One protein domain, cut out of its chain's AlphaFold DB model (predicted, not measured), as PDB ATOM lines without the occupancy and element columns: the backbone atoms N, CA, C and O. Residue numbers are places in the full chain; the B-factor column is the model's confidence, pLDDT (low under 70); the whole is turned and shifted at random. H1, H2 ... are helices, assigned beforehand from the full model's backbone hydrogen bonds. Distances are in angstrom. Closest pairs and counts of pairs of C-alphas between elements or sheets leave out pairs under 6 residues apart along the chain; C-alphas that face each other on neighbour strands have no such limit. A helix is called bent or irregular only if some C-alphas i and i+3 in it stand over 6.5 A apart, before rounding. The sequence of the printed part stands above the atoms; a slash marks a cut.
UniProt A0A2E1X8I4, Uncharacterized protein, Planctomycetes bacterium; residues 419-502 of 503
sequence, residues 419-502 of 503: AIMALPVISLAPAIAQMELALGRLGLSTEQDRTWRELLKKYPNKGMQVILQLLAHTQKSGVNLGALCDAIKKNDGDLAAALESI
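Overview. This is residues 419 to 502 of the 503 residues of an uncharacterized protein of Planctomycetes bacterium (UniProt A0A2E1X8I4). One long helix, H3, runs between H1, packed side by side with it, and short H5, which packs near its later end on another side. H4 crosses H2 and H5, with H2 at a distance from H1. The printed part has 84 residues with five named helices, H1 to H5 in chain order, and no named strand: all helix. It is compact, with a radius of gyration of the C-alphas of 11.9 A, and rounded, spanning 32 by 25 by 24 A.

Arrangement. H3, residues 461 to 476, touches H1, residues 425 to 438, at a shallow tilt of 29 degrees, the same way; their closest C-alphas, Ile 432 and Leu 468, are 5.7 A apart. With residues 470 to 474 alone, H3 touches H5, residues 495 to 500, at a shallow tilt of 13 degrees, the same way; the closest C-alphas, Thr 474 and Leu 499, are 7.5 A apart. H4, residues 481 to 490, touches H5 about perpendicular at 76 degrees, closest at the C-alphas of Ala 487 and Ala 498, 4.9 A. H3 and H4 only just touch, only at the corner, with 3 pairs of C-alphas within 8 A, the closest being Thr 474 and Leu 484 at 7.2 A. H2, residues 446 to 458, touches H4 with residues 448 to 452 alone, at 77 degrees, about perpendicular; the C-alphas of Gln 448 and Cys 485 are closest, 5.5 A. H1 and H2 are apart. Every O i to N i+4 pair is within hydrogen-bond range in H2, H4 and H5, against 8 of 10 in H1 and 10 of 12 in H3.

Along the chain. H3 is 23.8 A long, H1 20.9 A, H2 18.6 A, H4 14.3 A and H5 8.7 A. H1 begins at C-alpha 425 (160.426, 232.452, 325.381), and H5 ends at C-alpha 500 (177.519, 216.910, 310.875). H1 is only just irregular: C-alphas 426 and 429 are 6.9 A apart.

Size, cuts and confidence. The C-alphas farthest apart, Ala 422 and Thr 446, are 33.7 A apart. The printed part has no cut and no long link. Mean pLDDT of the printed part is 83.3; residue 462 is under 70.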
ATOM      1  N   ALA A 419     167.116 235.399 314.228       78.00
ATOM      2  CA  ALA A 419     165.658 235.338 314.257       78.00
ATOM      3  C   ALA A 419     165.131 234.417 315.372       78.00
ATOM      4  O   ALA A 419     164.106 234.714 315.984       78.00
ATOM      5  N   ILE A 420     165.845 233.330 315.679       78.81
ATOM      6  CA  ILE A 420     165.512 232.412 316.775       78.81
ATOM      7  C   ILE A 420     165.900 233.008 318.130       78.81
ATOM      8  O   ILE A 420     165.153 232.869 319.100       78.81
ATOM      9  N   MET A 421     167.027 233.723 318.202       76.06
ATOM     10  CA  MET A 421     167.426 234.436 319.421       76.06
ATOM     11  C   MET A 421     166.421 235.525 319.819       76.06
ATOM     12  O   MET A 421     166.183 235.723 321.011       76.06
ATOM     13  N   ALA A 422     165.814 236.197 318.838       79.75
ATOM     14  CA  ALA A 422     164.839 237.265 319.048       79.75
ATOM     15  C   ALA A 422     163.422 236.771 319.419       79.75
ATOM     16  O   ALA A 422     162.570 237.585 319.781       79.75
ATOM     17  N   LEU A 423     163.144 235.462 319.340       80.62
ATOM     18  CA  LEU A 423     161.828 234.916 319.683       80.62
ATOM     19  C   LEU A 423     161.554 235.008 321.196       80.62
ATOM     20  O   LEU A 423     162.377 234.553 322.000       80.62
ATOM     21  N   PRO A 424     160.374 235.509 321.613       80.06
ATOM     22  CA  PRO A 424     159.959 235.466 323.011       80.06
ATOM     23  C   PRO A 424     159.918 234.023 323.527       80.06
ATOM     24  O   PRO A 424     159.421 233.130 322.845       80.06
ATOM     25  N   VAL A 425     160.358 233.798 324.770       75.56
ATOM     26  CA  VAL A 425     160.426 232.452 325.381       75.56
ATOM     27  C   VAL A 425     159.074 231.722 325.347       75.56
ATOM     28  O   VAL A 425     159.022 230.513 325.135       75.56
ATOM     29  N   ILE A 426     157.970 232.464 325.476       79.00
ATOM     30  CA  ILE A 426     156.590 231.946 325.439       79.00
ATOM     31  C   ILE A 426     156.239 231.352 324.059       79.00
ATOM     32  O   ILE A 426     155.414 230.445 323.961       79.00
ATOM     33  N   SER A 427     156.888 231.822 322.992       82.25
ATOM     34  CA  SER A 427     156.647 231.399 321.608       82.25
ATOM     35  C   SER A 427     157.499 230.202 321.169       82.25
ATOM     36  O   SER A 427     157.228 229.627 320.117       82.25
ATOM     37  N   LEU A 428     158.496 229.790 321.964       82.56
ATOM     38  CA  LEU A 428     159.430 228.719 321.590       82.56
ATOM     39  C   LEU A 428     158.774 227.332 321.588       82.56
ATOM     40  O   LEU A 428     158.924 226.588 320.623       82.56
ATOM     41  N   ALA A 429     158.011 226.983 322.627       83.88
ATOM     42  CA  ALA A 429     157.380 225.663 322.718       83.88
ATOM     43  C   ALA A 429     156.340 225.397 321.600       83.88
ATOM     44  O   ALA A 429     156.386 224.316 321.008       83.88
ATOM     45  N   PRO A 430     155.456 226.353 321.236       85.06
ATOM     46  CA  PRO A 430     154.578 226.201 320.073       85.06
ATOM     47  C   PRO A 430     155.338 226.042 318.748       85.06
ATOM     48  O   PRO A 430     154.957 225.210 317.926       85.06
ATOM     49  N   ALA A 431     156.423 226.800 318.548       85.38
ATOM     50  CA  ALA A 431     157.235 226.729 317.333       85.38
ATOM     51  C   ALA A 431     157.940 225.369 317.191       85.38
ATOM     52  O   ALA A 431     157.901 224.762 316.121       85.38
ATOM     53  N   ILE A 432     158.507 224.849 318.285       88.12
ATOM     54  CA  ILE A 432     159.116 223.511 318.321       88.12
ATOM     55  C   ILE A 432     158.077 222.444 317.969       88.12
ATOM     56  O   ILE A 432     158.317 221.640 317.073       88.12
ATOM     57  N   ALA A 433     156.896 222.468 318.595       86.44
ATOM     58  CA  ALA A 433     155.841 221.486 318.329       86.44
ATOM     59  C   ALA A 433     155.375 221.493 316.859       86.44
ATOM     60  O   ALA A 433     155.105 220.438 316.280       86.44
ATOM     61  N   GLN A 434     155.313 222.671 316.231       88.75
ATOM     62  CA  GLN A 434     154.975 222.796 314.814       88.75
ATOM     63  C   GLN A 434     156.049 222.166 313.912       88.75
ATOM     64  O   GLN A 434     155.715 221.437 312.976       88.75
ATOM     65  N   MET A 435     157.329 222.413 314.203       86.50
ATOM     66  CA  MET A 435     158.443 221.842 313.439       86.50
ATOM     67  C   MET A 435     158.582 220.333 313.650       86.50
ATOM     68  O   MET A 435     158.830 219.606 312.693       86.50
ATOM     69  N   GLU A 436     158.349 219.840 314.867       88.25
ATOM     70  CA  GLU A 436     158.310 218.407 315.168       88.25
ATOM     71  C   GLU A 436     157.285 217.675 314.295       88.25
ATOM     72  O   GLU A 436     157.591 216.645 313.688       88.25
ATOM     73  N   LEU A 437     156.064 218.212 314.206       87.19
ATOM     74  CA  LEU A 437     155.009 217.641 313.370       87.19
ATOM     75  C   LEU A 437     155.392 217.663 311.888       87.19
ATOM     76  O   LEU A 437     155.220 216.652 311.208       87.19
ATOM     77  N   ALA A 438     155.957 218.775 311.407       86.12
ATOM     78  CA  ALA A 438     156.421 218.909 310.026       86.12
ATOM     79  C   ALA A 438     157.538 217.910 309.672       86.12
ATOM     80  O   ALA A 438     157.589 217.418 308.548       86.12
ATOM     81  N   LEU A 439     158.396 217.572 310.637       87.50
ATOM     82  CA  LEU A 439     159.509 216.631 310.483       87.50
ATOM     83  C   LEU A 439     159.136 215.167 310.773       87.50
ATOM     84  O   LEU A 439     160.006 214.294 310.756       87.50
ATOM     85  N   GLY A 440     157.852 214.870 311.007       86.38
ATOM     86  CA  GLY A 440     157.353 213.497 311.101       86.38
ATOM     87  C   GLY A 440     157.328 212.900 312.510       86.38
ATOM     88  O   GLY A 440     157.505 211.692 312.657       86.38
ATOM     89  N   ARG A 441     157.049 213.701 313.550       87.00
ATOM     90  CA  ARG A 441     156.901 213.250 314.955       87.00
ATOM     91  C   ARG A 441     156.034 212.000 315.145       87.00
ATOM     92  O   ARG A 441     156.347 211.164 315.986       87.00
ATOM     93  N   LEU A 442     154.950 211.869 314.377       85.12
ATOM     94  CA  LEU A 442     153.990 210.762 314.492       85.12
ATOM     95  C   LEU A 442     154.528 209.418 313.970       85.12
ATOM     96  O   LEU A 442     153.932 208.384 314.254       85.12
ATOM     97  N   GLY A 443     155.629 209.427 313.212       82.69
ATOM     98  CA  GLY A 443     156.259 208.228 312.647       82.69
ATOM     99  C   GLY A 443     157.433 207.683 313.461       82.69
ATOM    100  O   GLY A 443     158.103 206.764 312.996       82.69
ATOM    101  N   LEU A 444     157.720 208.250 314.637       88.31
ATOM    102  CA  LEU A 444     158.863 207.844 315.455       88.31
ATOM    103  C   LEU A 444     158.644 206.483 316.118       88.31
ATOM    104  O   LEU A 444     157.563 206.184 316.629       88.31
ATOM    105  N   SER A 445     159.708 205.683 316.182       90.62
ATOM    106  CA  SER A 445     159.723 204.473 317.006       90.62
ATOM    107  C   SER A 445     159.722 204.817 318.502       90.62
ATOM    108  O   SER A 445     160.053 205.933 318.909       90.62
ATOM    109  N   THR A 446     159.397 203.843 319.356       87.12
ATOM    110  CA  THR A 446     159.392 204.034 320.819       87.12
ATOM    111  C   THR A 446     160.763 204.457 321.361       87.12
ATOM    112  O   THR A 446     160.836 205.249 322.301       87.12
ATOM    113  N   GLU A 447     161.859 203.977 320.764       85.69
ATOM    114  CA  GLU A 447     163.217 204.364 321.168       85.69
ATOM    115  C   GLU A 447     163.597 205.779 320.710       85.69
ATOM    116  O   GLU A 447     164.204 206.536 321.474       85.69
ATOM    117  N   GLN A 448     163.214 206.162 319.491       88.19
ATOM    118  CA  GLN A 448     163.457 207.510 318.971       88.19
ATOM    119  C   GLN A 448     162.645 208.550 319.749       88.19
ATOM    120  O   GLN A 448     163.177 209.587 320.141       88.19
ATOM    121  N   ASP A 449     161.382 208.247 320.067       87.88
ATOM    122  CA  ASP A 449     160.544 209.119 320.893       87.88
ATOM    123  C   ASP A 449     161.136 209.318 322.296       87.88
ATOM    124  O   ASP A 449     161.136 210.434 322.821       87.88
ATOM    125  N   ARG A 450     161.699 208.262 322.893       87.31
ATOM    126  CA  ARG A 450     162.390 208.361 324.182       87.31
ATOM    127  C   ARG A 450     163.609 209.283 324.103       87.31
ATOM    128  O   ARG A 450     163.720 210.188 324.927       87.31
ATOM    129  N   THR A 451     164.462 209.085 323.099       86.50
ATOM    130  CA  THR A 451     165.669 209.900 322.864       86.50
ATOM    131  C   THR A 451     165.306 211.379 322.707       86.50
ATOM    132  O   THR A 451     165.890 212.249 323.353       86.50
ATOM    133  N   TRP A 452     164.262 211.669 321.926       89.62
ATOM    134  CA  TRP A 452     163.783 213.032 321.709       89.62
ATOM    135  C   TRP A 452     163.231 213.691 322.982       89.62
ATOM    136  O   TRP A 452     163.546 214.841 323.292       89.62
ATOM    137  N   ARG A 453     162.435 212.965 323.776       85.94
ATOM    138  CA  ARG A 453     161.893 213.488 325.044       85.94
ATOM    139  C   ARG A 453     162.978 213.730 326.090       85.94
ATOM    140  O   ARG A 453     162.860 214.674 326.869       85.94
ATOM    141  N   GLU A 454     163.999 212.880 326.143       85.31
ATOM    142  CA  GLU A 454     165.156 213.072 327.023       85.31
ATOM    143  C   GLU A 454     165.932 214.338 326.630       85.31
ATOM    144  O   GLU A 454     166.285 215.135 327.503       85.31
ATOM    145  N   LEU A 455     166.078 214.602 325.328       85.06
ATOM    146  CA  LEU A 455     166.699 215.825 324.825       85.06
ATOM    147  C   LEU A 455     165.907 217.090 325.197       85.06
ATOM    148  O   LEU A 455     166.485 218.042 325.720       85.06
ATOM    149  N   LEU A 456     164.585 217.091 325.007       85.06
ATOM    150  CA  LEU A 456     163.725 218.224 325.385       85.06
ATOM    151  C   LEU A 456     163.790 218.535 326.886       85.06
ATOM    152  O   LEU A 456     163.740 219.699 327.283       85.06
ATOM    153  N   LYS A 457     163.929 217.508 327.733       84.62
ATOM    154  CA  LYS A 457     164.109 217.689 329.182       84.62
ATOM    155  C   LYS A 457     165.470 218.285 329.538       84.62
ATOM    156  O   LYS A 457     165.557 219.013 330.523       84.62
ATOM    157  N   LYS A 458     166.514 217.982 328.760       82.62
ATOM    158  CA  LYS A 458     167.883 218.474 328.983       82.62
ATOM    159  C   LYS A 458     168.017 219.979 328.718       82.62
ATOM    160  O   LYS A 458     168.844 220.623 329.356       82.62
ATOM    161  N   TYR A 459     167.187 220.549 327.838       82.00
ATOM    162  CA  TYR A 459     167.284 221.950 327.406       82.00
ATOM    163  C   TYR A 459     165.996 222.765 327.655       82.00
ATOM    164  O   TYR A 459     165.303 223.142 326.706       82.00
ATOM    165  N   PRO A 460     165.657 223.089 328.919       78.69
ATOM    166  CA  PRO A 460     164.503 223.931 329.233       78.69
ATOM    167  C   PRO A 460     164.751 225.422 328.922       78.69
ATOM    168  O   PRO A 460     165.887 225.886 328.806       78.69
ATOM    169  N   ASN A 461     163.673 226.214 328.870       78.12
ATOM    170  CA  ASN A 461     163.702 227.681 328.765       78.12
ATOM    171  C   ASN A 461     164.514 228.188 327.558       78.12
ATOM    172  O   ASN A 461     164.209 227.836 326.425       78.12
ATOM    173  N   LYS A 462     165.557 229.003 327.776       66.44
ATOM    174  CA  LYS A 462     166.427 229.509 326.699       66.44
ATOM    175  C   LYS A 462     167.130 228.380 325.929       66.44
ATOM    176  O   LYS A 462     167.424 228.555 324.754       66.44
ATOM    177  N   GLY A 463     167.303 227.198 326.533       74.44
ATOM    178  CA  GLY A 463     167.801 226.001 325.846       74.44
ATOM    179  C   GLY A 463     166.896 225.519 324.704       74.44
ATOM    180  O   GLY A 463     167.379 224.899 323.762       74.44
ATOM    181  N   MET A 464     165.609 225.883 324.707       82.06
ATOM    182  CA  MET A 464     164.689 225.590 323.603       82.06
ATOM    183  C   MET A 464     165.075 226.312 322.304       82.06
ATOM    184  O   MET A 464     164.749 225.827 321.227       82.06
ATOM    185  N   GLN A 465     165.816 227.425 322.372       83.19
ATOM    186  CA  GLN A 465     166.353 228.084 321.173       83.19
ATOM    187  C   GLN A 465     167.364 227.187 320.445       83.19
ATOM    188  O   GLN A 465     167.370 227.145 319.218       83.19
ATOM    189  N   VAL A 466     168.150 226.402 321.192       81.12
ATOM    190  CA  VAL A 466     169.085 225.410 320.633       81.12
ATOM    191  C   VAL A 466     168.318 224.274 319.954       81.12
ATOM    192  O   VAL A 466     168.666 223.877 318.846       81.12
ATOM    193  N   ILE A 467     167.231 223.795 320.566       86.31
ATOM    194  CA  ILE A 467     166.365 222.762 319.973       86.31
ATOM    195  C   ILE A 467     165.674 223.270 318.702       86.31
ATOM    196  O   ILE A 467     165.589 222.548 317.712       86.31
ATOM    197  N   LEU A 468     165.199 224.516 318.702       86.81
ATOM    198  CA  LEU A 468     164.555 225.105 317.531       86.81
ATOM    199  C   LEU A 468     165.556 225.311 316.383       86.81
ATOM    200  O   LEU A 468     165.237 225.001 315.237       86.81
ATOM    201  N   GLN A 469     166.780 225.756 316.691       84.75
ATOM    202  CA  GLN A 469     167.880 225.838 315.723       84.75
ATOM    203  C   GLN A 469     168.225 224.456 315.149       84.75
ATOM    204  O   GLN A 469     168.398 224.324 313.938       84.75
ATOM    205  N   LEU A 470     168.279 223.428 316.002       85.81
ATOM    206  CA  LEU A 470     168.534 222.043 315.608       85.81
ATOM    207  C   LEU A 470     167.475 221.553 314.610       85.81
ATOM    208  O   LEU A 470     167.823 221.113 313.518       85.81
ATOM    209  N   LEU A 471     166.186 221.712 314.932       87.12
ATOM    210  CA  LEU A 471     165.080 221.334 314.044       87.12
ATOM    211  C   LEU A 471     165.094 222.118 312.725       87.12
ATOM    212  O   LEU A 471     164.836 221.543 311.668       87.12
ATOM    213  N   ALA A 472     165.410 223.414 312.763       84.88
ATOM    214  CA  ALA A 472     165.519 224.240 311.562       84.88
ATOM    215  C   ALA A 472     166.654 223.785 310.646       84.88
ATOM    216  O   ALA A 472     166.492 223.774 309.423       84.88
ATOM    217  N   HIS A 473     167.780 223.366 311.218       83.25
ATOM    218  CA  HIS A 473     168.882 222.806 310.449       83.25
ATOM    219  C   HIS A 473     168.507 221.448 309.847       83.25
ATOM    220  O   HIS A 473     168.655 221.252 308.646       83.25
ATOM    221  N   THR A 474     167.911 220.550 310.636       84.62
ATOM    222  CA  THR A 474     167.421 219.245 310.159       84.62
ATOM    223  C   THR A 474     166.410 219.384 309.018       84.62
ATOM    224  O   THR A 474     166.487 218.653 308.031       84.62
ATOM    225  N   GLN A 475     165.507 220.366 309.105       84.88
ATOM    226  CA  GLN A 475     164.561 220.674 308.033       84.88
ATOM    227  C   GLN A 475     165.257 221.176 306.764       84.88
ATOM    228  O   GLN A 475     164.878 220.763 305.669       84.88
ATOM    229  N   LYS A 476     166.277 222.037 306.890       83.69
ATOM    230  CA  LYS A 476     167.076 222.511 305.746       83.69
ATOM    231  C   LYS A 476     167.842 221.372 305.068       83.69
ATOM    232  O   LYS A 476     167.903 221.354 303.844       83.69
ATOM    233  N   SER A 477     168.352 220.412 305.837       82.50
ATOM    234  CA  SER A 477     169.033 219.219 305.310       82.50
ATOM    235  C   SER A 477     168.072 218.180 304.709       82.50
ATOM    236  O   SER A 477     168.516 217.181 304.153       82.50
ATOM    237  N   GLY A 478     166.750 218.387 304.799       82.81
ATOM    238  CA  GLY A 478     165.742 217.476 304.241       82.81
ATOM    239  C   GLY A 478     165.606 216.148 304.996       82.81
ATOM    240  O   GLY A 478     165.018 215.197 304.478       82.81
ATOM    241  N   VAL A 479     166.143 216.074 306.214       87.19
ATOM    242  CA  VAL A 479     166.161 214.868 307.047       87.19
ATOM    243  C   VAL A 479     164.927 214.854 307.953       87.19
ATOM    244  O   VAL A 479     164.439 215.901 308.374       87.19
ATOM    245  N   ASN A 480     164.381 213.672 308.247       89.25
ATOM    246  CA  ASN A 480     163.241 213.546 309.158       89.25
ATOM    247  C   ASN A 480     163.684 213.482 310.631       89.25
ATOM    248  O   ASN A 480     164.844 213.218 310.953       89.25
ATOM    249  N   LEU A 481     162.736 213.682 311.546       88.38
ATOM    250  CA  LEU A 481     163.016 213.702 312.983       88.38
ATOM    251  C   LEU A 481     163.568 212.363 313.511       88.38
ATOM    252  O   LEU A 481     164.330 212.353 314.473       88.38
ATOM    253  N   GLY A 482     163.212 211.237 312.883       87.00
ATOM    254  CA  GLY A 482     163.690 209.906 313.277       87.00
ATOM    255  C   GLY A 482     165.185 209.724 313.035       87.00
ATOM    256  O   GLY A 482     165.907 209.320 313.944       87.00
ATOM    257  N   ALA A 483     165.664 210.115 311.855       85.75
ATOM    258  CA  ALA A 483     167.080 210.061 311.506       85.75
ATOM    259  C   ALA A 483     167.931 211.010 312.368       85.75
ATOM    260  O   ALA A 483     169.035 210.644 312.769       85.75
ATOM    261  N   LEU A 484     167.397 212.183 312.736       88.00
ATOM    262  CA  LEU A 484     168.037 213.060 313.722       88.00
ATOM    263  C   LEU A 484     168.174 212.363 315.088       88.00
ATOM    264  O   LEU A 484     169.235 212.420 315.702       88.00
ATOM    265  N   CYS A 485     167.129 211.678 315.564       87.81
ATOM    266  CA  CYS A 485     167.188 210.953 316.838       87.81
ATOM    267  C   CYS A 485     168.233 209.827 316.816       87.81
ATOM    268  O   CYS A 485     168.953 209.644 317.798       87.81
ATOM    269  N   ASP A 486     168.349 209.106 315.700       87.75
ATOM    270  CA  ASP A 486     169.344 208.042 315.536       87.75
ATOM    271  C   ASP A 486     170.775 208.608 315.508       87.75
ATOM    272  O   ASP A 486     171.673 208.049 316.141       87.75
ATOM    273  N   ALA A 487     170.986 209.753 314.849       85.56
ATOM    274  CA  ALA A 487     172.265 210.463 314.821       85.56
ATOM    275  C   ALA A 487     172.682 210.992 316.203       85.56
ATOM    276  O   ALA A 487     173.839 210.854 316.600       85.56
ATOM    277  N   ILE A 488     171.737 211.540 316.972       86.25
ATOM    278  CA  ILE A 488     171.976 211.996 318.350       86.25
ATOM    279  C   ILE A 488     172.372 210.819 319.241       86.25
ATOM    280  O   ILE A 488     173.308 210.928 320.031       86.25
ATOM    281  N   LYS A 489     171.689 209.678 319.099       85.69
ATOM    282  CA  LYS A 489     171.993 208.464 319.865       85.69
ATOM    283  C   LYS A 489     173.354 207.875 319.487       85.69
ATOM    284  O   LYS A 489     174.056 207.382 320.360       85.69
ATOM    285  N   LYS A 490     173.729 207.923 318.206       87.38
ATOM    286  CA  LYS A 490     175.017 207.419 317.705       87.38
ATOM    287  C   LYS A 490     176.214 208.252 318.185       87.38
ATOM    288  O   LYS A 490     177.289 207.690 318.348       87.38
ATOM    289  N   ASN A 491     176.020 209.551 318.414       83.06
ATOM    290  CA  ASN A 491     177.057 210.482 318.870       83.06
ATOM    291  C   ASN A 491     176.941 210.821 320.372       83.06
ATOM    292  O   ASN A 491     177.283 211.927 320.779       83.06
ATOM    293  N   ASP A 492     176.397 209.910 321.191       80.00
ATOM    294  CA  ASP A 492     176.275 210.050 322.655       80.00
ATOM    295  C   ASP A 492     175.662 211.385 323.144       80.00
ATOM    296  O   ASP A 492     175.935 211.875 324.242       80.00
ATOM    297  N   GLY A 493     174.770 211.984 322.347       71.69
ATOM    298  CA  GLY A 493     174.092 213.233 322.689       71.69
ATOM    299  C   GLY A 493     174.852 214.519 322.346       71.69
ATOM    300  O   GLY A 493     174.395 215.591 322.763       71.69
ATOM    301  N   ASP A 494     175.956 214.443 321.597       79.12
ATOM    302  CA  ASP A 494     176.593 215.605 320.970       79.12
ATOM    303  C   ASP A 494     175.759 216.081 319.769       79.12
ATOM    304  O   ASP A 494     175.609 215.392 318.758       79.12
ATOM    305  N   LEU A 495     175.183 217.278 319.901       79.69
ATOM    306  CA  LEU A 495     174.298 217.862 318.898       79.69
ATOM    307  C   LEU A 495     175.045 218.383 317.668       79.69
ATOM    308  O   LEU A 495     174.466 218.376 316.584       79.69
ATOM    309  N   ALA A 496     176.297 218.822 317.813       72.75
ATOM    310  CA  ALA A 496     177.089 219.318 316.691       72.75
ATOM    311  C   ALA A 496     177.545 218.148 315.812       72.75
ATOM    312  O   ALA A 496     177.279 218.146 314.611       72.75
ATOM    313  N   ALA A 497     178.092 217.096 316.427       75.56
ATOM    314  CA  ALA A 497     178.469 215.872 315.720       75.56
ATOM    315  C   ALA A 497     177.253 215.157 315.097       75.56
ATOM    316  O   ALA A 497     177.327 214.614 313.993       75.56
ATOM    317  N   ALA A 498     176.095 215.183 315.772       78.62
ATOM    318  CA  ALA A 498     174.855 214.661 315.205       78.62
ATOM    319  C   ALA A 498     174.420 215.435 313.955       78.62
ATOM    320  O   ALA A 498     174.031 214.797 312.978       78.62
ATOM    321  N   LEU A 499     174.527 216.768 313.963       75.19
ATOM    322  CA  LEU A 499     174.239 217.604 312.797       75.19
ATOM    323  C   LEU A 499     175.209 217.345 311.639       75.19
ATOM    324  O   LEU A 499     174.740 217.162 310.522       75.19
ATOM    325  N   GLU A 500     176.515 217.244 311.901       77.56
ATOM    326  CA  GLU A 500     177.519 216.910 310.875       77.56
ATOM    327  C   GLU A 500     177.279 215.536 310.237       77.56
ATOM    328  O   GLU A 500     177.549 215.326 309.060       77.56
ATOM    329  N   SER A 501     176.743 214.581 311.001       75.62
ATOM    330  CA  SER A 501     176.452 213.241 310.482       75.62
ATOM    331  C   SER A 501     175.194 213.158 309.605       75.62
ATOM    332  O   SER A 501     174.987 212.135 308.948       75.62
ATOM    333  N   ILE A 502     174.346 214.195 309.624       75.50
ATOM    334  CA  ILE A 502     173.097 214.268 308.844       75.50
ATOM    335  C   ILE A 502     173.097 215.388 307.792       75.50
ATOM    336  O   ILE A 502     172.164 215.441 306.987       75.50
TER     337      ILE A 502